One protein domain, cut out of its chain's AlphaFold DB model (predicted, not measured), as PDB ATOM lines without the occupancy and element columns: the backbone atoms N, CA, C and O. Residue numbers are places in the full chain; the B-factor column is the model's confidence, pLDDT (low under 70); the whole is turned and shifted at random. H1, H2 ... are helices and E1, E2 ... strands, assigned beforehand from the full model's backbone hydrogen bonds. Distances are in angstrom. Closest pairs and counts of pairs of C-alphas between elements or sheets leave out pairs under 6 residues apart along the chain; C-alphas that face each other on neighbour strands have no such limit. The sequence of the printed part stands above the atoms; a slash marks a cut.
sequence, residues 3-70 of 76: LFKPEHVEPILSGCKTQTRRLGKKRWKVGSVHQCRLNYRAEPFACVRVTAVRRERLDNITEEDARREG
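What this domain is: This is residues 3 to 70 of the 76 residues of the protein "ASCH domain-containing protein" of Desulfotomaculum sp (UniProt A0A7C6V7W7). Little regular structure: a small two-stranded hairpin, E1 and E2, has short helix H1 near it, joined to E1 by one long loop, residues 14 to 32, while a second, residues 50 to 62, leads from E2 to short helix H2 towards the other end of the long axis. Residues 57 to 64, of which 63 and 64 belong to H2, stick out. The printed part has 68 residues, 23 in named elements, in the order H1, E1, E2, H2; the sheet is antiparallel, the class mixed. It is compact, radius of gyration of the C-alphas 12.4 A, yet elongated, spanning 35 by 23 by 19 A.

Where its parts are: E1, residues 33 to 37, is 13.2 A long, and E2 is residues 46 to 49. H1, residues 6 to 13, begins at C-alpha (151.219, 136.654, 131.895); H2, residues 63 to 68, ends at (150.831, 119.578, 134.256).

How they stand to each other: In the hairpin E1 and E2, N 34 and O 48 are 2.9 A apart, within hydrogen-bond range. The closest C-alphas of H1 and E2, Leu 13 and Ala 46, are 7.2 A apart. H1 and H2 are apart. Every O i to N i+4 pair is within range in H2, 2 of 4 in H1.

The domain as a whole: The printed part has no cut. The links H1 to E1 and E2 to H2 are long. No printed residue is under 70 in pLDDT.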
ATOM      1  N   LEU A   3     143.306 134.306 139.161       96.12
ATOM      2  CA  LEU A   3     144.334 135.205 138.643       96.12
ATOM      3  C   LEU A   3     145.583 134.422 138.232       96.12
ATOM      4  O   LEU A   3     146.062 133.566 138.984       96.12
ATOM      5  N   PHE A   4     146.108 134.728 137.054       96.38
ATOM      6  CA  PHE A   4     147.319 134.134 136.500       96.38
ATOM      7  C   PHE A   4     148.299 135.223 136.091       96.38
ATOM      8  O   PHE A   4     147.894 136.325 135.725       96.38
ATOM      9  N   LYS A   5     149.592 134.911 136.168       95.31
ATOM     10  CA  LYS A   5     150.622 135.790 135.623       95.31
ATOM     11  C   LYS A   5     150.665 135.661 134.090       95.31
ATOM     12  O   LYS A   5     150.223 134.627 133.578       95.31
ATOM     13  N   PRO A   6     151.177 136.671 133.358       96.38
ATOM     14  CA  PRO A   6     151.219 136.654 131.895       96.38
ATOM     15  C   PRO A   6     151.870 135.402 131.296       96.38
ATOM     16  O   PRO A   6     151.339 134.852 130.336       96.38
ATOM     17  N   GLU A   7     152.941 134.884 131.906       95.31
ATOM     18  CA  GLU A   7     153.652 133.688 131.435       95.31
ATOM     19  C   GLU A   7     152.799 132.407 131.431       95.31
ATOM     20  O   GLU A   7     153.157 131.422 130.791       95.31
ATOM     21  N   HIS A   8     151.654 132.395 132.121       96.38
ATOM     22  CA  HIS A   8     150.743 131.246 132.149       96.38
ATOM     23  C   HIS A   8     149.608 131.333 131.136       96.38
ATOM     24  O   HIS A   8     148.905 130.340 130.974       96.38
ATOM     25  N   VAL A   9     149.407 132.470 130.467       96.25
ATOM     26  CA  VAL A   9     148.281 132.643 129.534       96.25
ATOM     27  C   VAL A   9     148.377 131.646 128.387       96.25
ATOM     28  O   VAL A   9     147.471 130.835 128.217       96.25
ATOM     29  N   GLU A  10     149.492 131.654 127.659       96.81
ATOM     30  CA  GLU A  10     149.662 130.794 126.486       96.81
ATOM     31  C   GLU A  10     149.660 129.294 126.839       96.81
ATOM     32  O   GLU A  10     148.929 128.535 126.198       96.81
ATOM     33  N   PRO A  11     150.339 128.829 127.909       96.19
ATOM     34  CA  PRO A  11     150.208 127.442 128.355       96.19
ATOM     35  C   PRO A  11     148.776 127.026 128.714       96.19
ATOM     36  O   PRO A  11     148.418 125.866 128.531       96.19
ATOM     37  N   ILE A  12     147.949 127.935 129.246       97.31
ATOM     38  CA  ILE A  12     146.542 127.636 129.558       97.31
ATOM     39  C   ILE A  12     145.717 127.552 128.273       97.31
ATOM     40  O   ILE A  12     144.928 126.622 128.126       97.31
ATOM     41  N   LEU A  13     145.894 128.505 127.354       96.88
ATOM     42  CA  LEU A  13     145.149 128.553 126.092       96.88
ATOM     43  C   LEU A  13     145.473 127.365 125.181       96.88
ATOM     44  O   LEU A  13     144.563 126.781 124.599       96.88
ATOM     45  N   SER A  14     146.740 126.957 125.124       96.31
ATOM     46  CA  SER A  14     147.195 125.780 124.370       96.31
ATOM     47  C   SER A  14     146.858 124.441 125.043       96.31
ATOM     48  O   SER A  14     147.051 123.384 124.446       96.31
ATOM     49  N   GLY A  15     146.362 124.457 126.284       94.12
ATOM     50  CA  GLY A  15     146.035 123.248 127.043       94.12
ATOM     51  C   GLY A  15     147.241 122.524 127.654       94.12
ATOM     52  O   GLY A  15     147.054 121.502 128.311       94.12
ATOM     53  N   CYS A  16     148.459 123.051 127.504       94.06
ATOM     54  CA  CYS A  16     149.666 122.511 128.137       94.06
ATOM     55  C   CYS A  16     149.593 122.579 129.673       94.06
ATOM     56  O   CYS A  16     149.926 121.621 130.371       94.06
ATOM     57  N   LYS A  17     149.118 123.704 130.218       96.38
ATOM     58  CA  LYS A  17     148.903 123.894 131.655       96.38
ATOM     59  C   LYS A  17     147.481 123.489 132.025       96.38
ATOM     60  O   LYS A  17     146.525 124.221 131.783       96.38
ATOM     61  N   THR A  18     147.356 122.356 132.704       96.50
ATOM     62  CA  THR A  18     146.074 121.785 133.153       96.50
ATOM     63  C   THR A  18     145.895 121.831 134.671       96.50
ATOM     64  O   THR A  18     144.799 121.590 135.180       96.50
ATOM     65  N   GLN A  19     146.952 122.187 135.408       95.88
ATOM     66  CA  GLN A  19     146.983 122.209 136.867       95.88
ATOM     67  C   GLN A  19     147.465 123.559 137.417       95.88
ATOM     68  O   GLN A  19     148.271 124.279 136.814       95.88
ATOM     69  N   THR A  20     146.956 123.924 138.597       94.06
ATOM     70  CA  THR A  20     147.433 125.074 139.374       94.06
ATOM     71  C   THR A  20     147.362 124.788 140.872       94.06
ATOM     72  O   THR A  20     146.337 124.339 141.387       94.06
ATOM     73  N   ARG A  21     148.447 125.092 141.584       92.25
ATOM     74  CA  ARG A  21     148.536 125.058 143.045       92.25
ATOM     75  C   ARG A  21     148.358 126.442 143.658       92.25
ATOM     76  O   ARG A  21     148.733 127.467 143.089       92.25
ATOM     77  N   ARG A  22     147.749 126.475 144.845       90.31
ATOM     78  CA  ARG A  22     147.509 127.692 145.632       90.31
ATOM     79  C   ARG A  22     147.731 127.390 147.108       90.31
ATOM     80  O   ARG A  22     147.268 126.363 147.598       90.31
ATOM     81  N   LEU A  23     148.382 128.310 147.810       90.25
ATOM     82  CA  LEU A  23     148.474 128.276 149.268       90.25
ATOM     83  C   LEU A  23     147.183 128.828 149.900       90.25
ATOM     84  O   LEU A  23     146.506 129.679 149.319       90.25
ATOM     85  N   GLY A  24     146.853 128.360 151.105       83.81
ATOM     86  CA  GLY A  24     145.740 128.874 151.911       83.81
ATOM     87  C   GLY A  24     144.474 128.006 151.919       83.81
ATOM     88  O   GLY A  24     144.507 126.805 151.658       83.81
ATOM     89  N   LYS A  25     143.337 128.617 152.293       80.75
ATOM     90  CA  LYS A  25     142.047 127.920 152.468       80.75
ATOM     91  C   LYS A  25     141.528 127.364 151.134       80.75
ATOM     92  O   LYS A  25     141.537 128.065 150.123       80.75
ATOM     93  N   LYS A  26     140.986 126.138 151.149       81.19
ATOM     94  CA  LYS A  26     140.297 125.533 149.995       81.19
ATOM     95  C   LYS A  26     139.059 126.365 149.642       81.19
ATOM     96  O   LYS A  26     138.064 126.328 150.358       81.19
ATOM     97  N   ARG A  27     139.132 127.110 148.536       84.50
ATOM     98  CA  ARG A  27     138.032 127.945 148.013       84.50
ATOM     99  C   ARG A  27     137.350 127.355 146.772       84.50
ATOM    100  O   ARG A  27     136.279 127.817 146.399       84.50
ATOM    101  N   TRP A  28     137.957 126.351 146.142       90.69
ATOM    102  CA  TRP A  28     137.527 125.805 144.851       90.69
ATOM    103  C   TRP A  28     136.686 124.537 145.024       90.69
ATOM    104  O   TRP A  28     136.986 123.700 145.885       90.69
ATOM    105  N   LYS A  29     135.640 124.393 144.203       92.75
ATOM    106  CA  LYS A  29     134.726 123.242 144.195       92.75
ATOM    107  C   LYS A  29     134.873 122.481 142.880       92.75
ATOM    108  O   LYS A  29     135.065 123.091 141.839       92.75
ATOM    109  N   VAL A  30     134.781 121.156 142.919       96.44
ATOM    110  CA  VAL A  30     134.751 120.353 141.687       96.44
ATOM    111  C   VAL A  30     133.473 120.681 140.908       96.44
ATOM    112  O   VAL A  30     132.423 120.899 141.507       96.44
ATOM    113  N   GLY A  31     133.584 120.770 139.584       96.88
ATOM    114  CA  GLY A  31     132.503 121.121 138.665       96.88
ATOM    115  C   GLY A  31     132.286 122.624 138.472       96.88
ATOM    116  O   GLY A  31     131.644 123.008 137.497       96.88
ATOM    117  N   SER A  32     132.838 123.491 139.332       96.12
ATOM    118  CA  SER A  32     132.654 124.935 139.170       96.12
ATOM    119  C   SER A  32     133.461 125.486 137.997       96.12
ATOM    120  O   SER A  32     134.612 125.101 137.769       96.12
ATOM    121  N   VAL A  33     132.851 126.421 137.266       97.06
ATOM    122  CA  VAL A  33     133.482 127.142 136.155       97.06
ATOM    123  C   VAL A  33     133.963 128.507 136.641       97.06
ATOM    124  O   VAL A  33     133.259 129.214 137.370       97.06
ATOM    125  N   HIS A  34     135.176 128.890 136.254       96.56
ATOM    126  CA  HIS A  34     135.781 130.156 136.643       96.56
ATOM    127  C   HIS A  34     136.464 130.851 135.470       96.56
ATOM    128  O   HIS A  34     137.168 130.226 134.684       96.56
ATOM    129  N   GLN A  35     136.312 132.174 135.428       97.69
ATOM    130  CA  GLN A  35     137.088 133.053 134.556       97.69
ATOM    131  C   GLN A  35     138.551 133.124 135.010       97.69
ATOM    132  O   GLN A  35     138.814 133.331 136.204       97.69
ATOM    133  N   CYS A  36     139.469 133.018 134.056       97.56
ATOM    134  CA  CYS A  36     140.903 133.245 134.199       97.56
ATOM    135  C   CYS A  36     141.235 134.673 133.757       97.56
ATOM    136  O   CYS A  36     140.857 135.077 132.657       97.56
ATOM    137  N   ARG A  37     141.919 135.441 134.610       98.25
ATOM    138  CA  ARG A  37     142.287 136.839 134.334       98.25
ATOM    139  C   ARG A  37     143.729 137.130 134.731       98.25
ATOM    140  O   ARG A  37     144.285 136.438 135.580       98.25
ATOM    141  N   LEU A  38     144.310 138.183 134.160       97.31
ATOM    142  CA  LEU A  38     145.635 138.677 134.559       97.31
ATOM    143  C   LEU A  38     145.588 139.481 135.864       97.31
ATOM    144  O   LEU A  38     146.476 139.399 136.706       97.31
ATOM    145  N   ASN A  39     144.524 140.259 136.046       96.56
ATOM    146  CA  ASN A  39     144.264 141.050 137.243       96.56
ATOM    147  C   ASN A  39     142.748 141.285 137.388       96.56
ATOM    148  O   ASN A  39     141.963 140.827 136.559       96.56
ATOM    149  N   TYR A  40     142.330 141.990 138.443       94.69
ATOM    150  CA  TYR A  40     140.910 142.240 138.735       94.69
ATOM    151  C   TYR A  40     140.184 143.100 137.688       94.69
ATOM    152  O   TYR A  40     138.961 143.029 137.613       94.69
ATOM    153  N   ARG A  41     140.912 143.918 136.917       95.69
ATOM    154  CA  ARG A  41     140.356 144.874 135.944       95.69
ATOM    155  C   ARG A  41     140.467 144.403 134.496       95.69
ATOM    156  O   ARG A  41     139.739 144.901 133.652       95.69
ATOM    157  N   ALA A  42     141.378 143.477 134.208       95.25
ATOM    158  CA  ALA A  42     141.539 142.906 132.878       95.25
ATOM    159  C   ALA A  42     140.305 142.087 132.485       95.25
ATOM    160  O   ALA A  42     139.645 141.510 133.353       95.25
ATOM    161  N   GLU A  43     140.036 141.984 131.187       96.94
ATOM    162  CA  GLU A  43     139.044 141.044 130.670       96.94
ATOM    163  C   GLU A  43     139.505 139.586 130.863       96.94
ATOM    164  O   GLU A  43     140.710 139.311 130.955       96.94
ATOM    165  N   PRO A  44     138.572 138.624 130.983       97.62
ATOM    166  CA  PRO A  44     138.913 137.211 130.989       97.62
ATOM    167  C   PRO A  44     139.592 136.783 129.693       97.62
ATOM    168  O   PRO A  44     139.095 137.070 128.610       97.62
ATOM    169  N   PHE A  45     140.673 136.014 129.810       97.88
ATOM    170  CA  PHE A  45     141.308 135.379 128.652       97.88
ATOM    171  C   PHE A  45     140.837 133.932 128.445       97.88
ATOM    172  O   PHE A  45     140.983 133.392 127.357       97.88
ATOM    173  N   ALA A  46     140.271 133.287 129.473       97.44
ATOM    174  CA  ALA A  46     139.738 131.927 129.381       97.44
ATOM    175  C   ALA A  46     138.671 131.649 130.452       97.44
ATOM    176  O   ALA A  46     138.595 132.336 131.475       97.44
ATOM    177  N   CYS A  47     137.900 130.580 130.252       97.50
ATOM    178  CA  CYS A  47     137.031 129.975 131.259       97.50
ATOM    179  C   CYS A  47     137.445 128.517 131.473       97.50
ATOM    180  O   CYS A  47     137.551 127.759 130.514       97.50
ATOM    181  N   VAL A  48     137.652 128.114 132.728       96.50
ATOM    182  CA  VAL A  48     138.078 126.750 133.081       96.50
ATOM    183  C   VAL A  48     137.097 126.098 134.042       96.50
ATOM    184  O   VAL A  48     136.518 126.766 134.902       96.50
ATOM    185  N   ARG A  49     136.935 124.779 133.923       97.56
ATOM    186  CA  ARG A  49     136.150 123.956 134.848       97.56
ATOM    187  C   ARG A  49     137.085 123.198 135.780       97.56
ATOM    188  O   ARG A  49     137.988 122.505 135.322       97.56
ATOM    189  N   VAL A  50     136.847 123.291 137.083       96.81
ATOM    190  CA  VAL A  50     137.620 122.539 138.079       96.81
ATOM    191  C   VAL A  50     137.207 121.070 138.028       96.81
ATOM    192  O   VAL A  50     136.060 120.739 138.314       96.81
ATOM    193  N   THR A  51     138.134 120.180 137.685       97.19
ATOM    194  CA  THR A  51     137.872 118.733 137.579       97.19
ATOM    195  C   THR A  51     138.215 117.970 138.856       97.19
ATOM    196  O   THR A  51     137.557 116.984 139.170       97.19
ATOM    197  N   ALA A  52     139.195 118.440 139.632       94.81
ATOM    198  CA  ALA A  52     139.610 117.826 140.890       94.81
ATOM    199  C   ALA A  52     140.176 118.873 141.861       94.81
ATOM    200  O   ALA A  52     140.698 119.908 141.448       94.81
ATOM    201  N   VAL A  53     140.085 118.600 143.169       93.69
ATOM    202  CA  VAL A  53     140.721 119.413 144.217       93.69
ATOM    203  C   VAL A  53     141.297 118.493 145.287       93.69
ATOM    204  O   VAL A  53     140.547 117.811 145.982       93.69
ATOM    205  N   ARG A  54     142.618 118.537 145.465       91.88
ATOM    206  CA  ARG A  54     143.355 117.768 146.477       91.88
ATOM    207  C   ARG A  54     144.284 118.673 147.285       91.88
ATOM    208  O   ARG A  54     144.694 119.727 146.805       91.88
ATOM    209  N   ARG A  55     144.607 118.261 148.513       90.25
ATOM    210  CA  ARG A  55     145.686 118.858 149.312       90.25
ATOM    211  C   ARG A  55     146.932 118.007 149.114       90.25
ATOM    212  O   ARG A  55     146.852 116.790 149.193       90.25
ATOM    213  N   GLU A  56     148.055 118.655 148.866       89.81
ATOM    214  CA  GLU A  56     149.342 118.013 148.612       89.81
ATOM    215  C   GLU A  56     150.417 118.750 149.405       89.81
ATOM    216  O   GLU A  56     150.309 119.962 149.617       89.81
ATOM    217  N   ARG A  57     151.405 118.004 149.901       89.62
ATOM    218  CA  ARG A  57     152.587 118.583 150.534       89.62
ATOM    219  C   ARG A  57     153.640 118.884 149.462       89.62
ATOM    220  O   ARG A  57     153.675 118.200 148.446       89.62
ATOM    221  N   LEU A  58     154.462 119.914 149.670       87.56
ATOM    222  CA  LEU A  58     155.430 120.369 148.661       87.56
ATOM    223  C   LEU A  58     156.479 119.301 148.314       87.56
ATOM    224  O   LEU A  58     156.847 119.169 147.156       87.56
ATOM    225  N   ASP A  59     156.889 118.512 149.302       88.88
ATOM    226  CA  ASP A  59     157.793 117.362 149.183       88.88
ATOM    227  C   ASP A  59     157.219 116.204 148.351       88.88
ATOM    228  O   ASP A  59     157.972 115.355 147.891       88.88
ATOM    229  N   ASN A  60     155.905 116.188 148.107       89.44
ATOM    230  CA  ASN A  60     155.240 115.156 147.308       89.44
ATOM    231  C   ASN A  60     154.979 115.584 145.853       89.44
ATOM    232  O   ASN A  60     154.305 114.856 145.126       89.44
ATOM    233  N   ILE A  61     155.442 116.764 145.428       89.00
ATOM    234  CA  ILE A  61     155.250 117.228 144.050       89.00
ATOM    235  C   ILE A  61     156.123 116.390 143.115       89.00
ATOM    236  O   ILE A  61     157.341 116.342 143.265       89.00
ATOM    237  N   THR A  62     155.495 115.757 142.126       90.25
ATOM    238  CA  THR A  62     156.201 114.948 141.127       90.25
ATOM    239  C   THR A  62     156.595 115.767 139.892       90.25
ATOM    240  O   THR A  62     156.014 116.817 139.606       90.25
ATOM    241  N   GLU A  63     157.528 115.246 139.089       91.19
ATOM    242  CA  GLU A  63     157.878 115.811 137.772       91.19
ATOM    243  C   GLU A  63     156.685 115.843 136.804       91.19
ATOM    244  O   GLU A  63     156.565 116.722 135.950       91.19
ATOM    245  N   GLU A  64     155.764 114.882 136.913       88.50
ATOM    246  CA  GLU A  64     154.523 114.924 136.139       88.50
ATOM    247  C   GLU A  64     153.643 116.100 136.565       88.50
ATOM    248  O   GLU A  64     153.092 116.800 135.714       88.50
ATOM    249  N   ASP A  65     153.543 116.364 137.867       87.44
ATOM    250  CA  ASP A  65     152.795 117.517 138.341       87.44
ATOM    251  C   ASP A  65     153.429 118.840 137.889       87.44
ATOM    252  O   ASP A  65     152.694 119.785 137.608       87.44
ATOM    253  N   ALA A  66     154.762 118.936 137.827       87.25
ATOM    254  CA  ALA A  66     155.441 120.114 137.277       87.25
ATOM    255  C   ALA A  66     155.044 120.340 135.809       87.25
ATOM    256  O   ALA A  66     154.597 121.434 135.446       87.25
ATOM    257  N   ARG A  67     155.063 119.271 135.000       89.56
ATOM    258  CA  ARG A  67     154.624 119.299 133.595       89.56
ATOM    259  C   ARG A  67     153.165 119.707 133.440       89.56
ATOM    260  O   ARG A  67     152.866 120.574 132.624       89.56
ATOM    261  N   ARG A  68     152.254 119.173 134.260       89.75
ATOM    262  CA  ARG A  68     150.831 119.578 134.256       89.75
ATOM    263  C   ARG A  68     150.628 121.032 134.679       89.75
ATOM    264  O   ARG A  68     149.637 121.657 134.294       89.75
ATOM    265  N   GLU A  69     151.545 121.598 135.458       87.50
ATOM    266  CA  GLU A  69     151.568 123.028 135.756       87.50
ATOM    267  C   GLU A  69     152.207 123.887 134.657       87.50
ATOM    268  O   GLU A  69     152.159 125.114 134.774       87.50
ATOM    269  N   GLY A  70     152.713 123.287 133.580       85.75
ATOM    270  CA  GLY A  70     153.350 123.987 132.465       85.75
ATOM    271  C   GLY A  70     154.841 124.265 132.669       85.75
ATOM    272  O   GLY A  70     155.364 125.165 132.021       85.75
TER     273      GLY A  70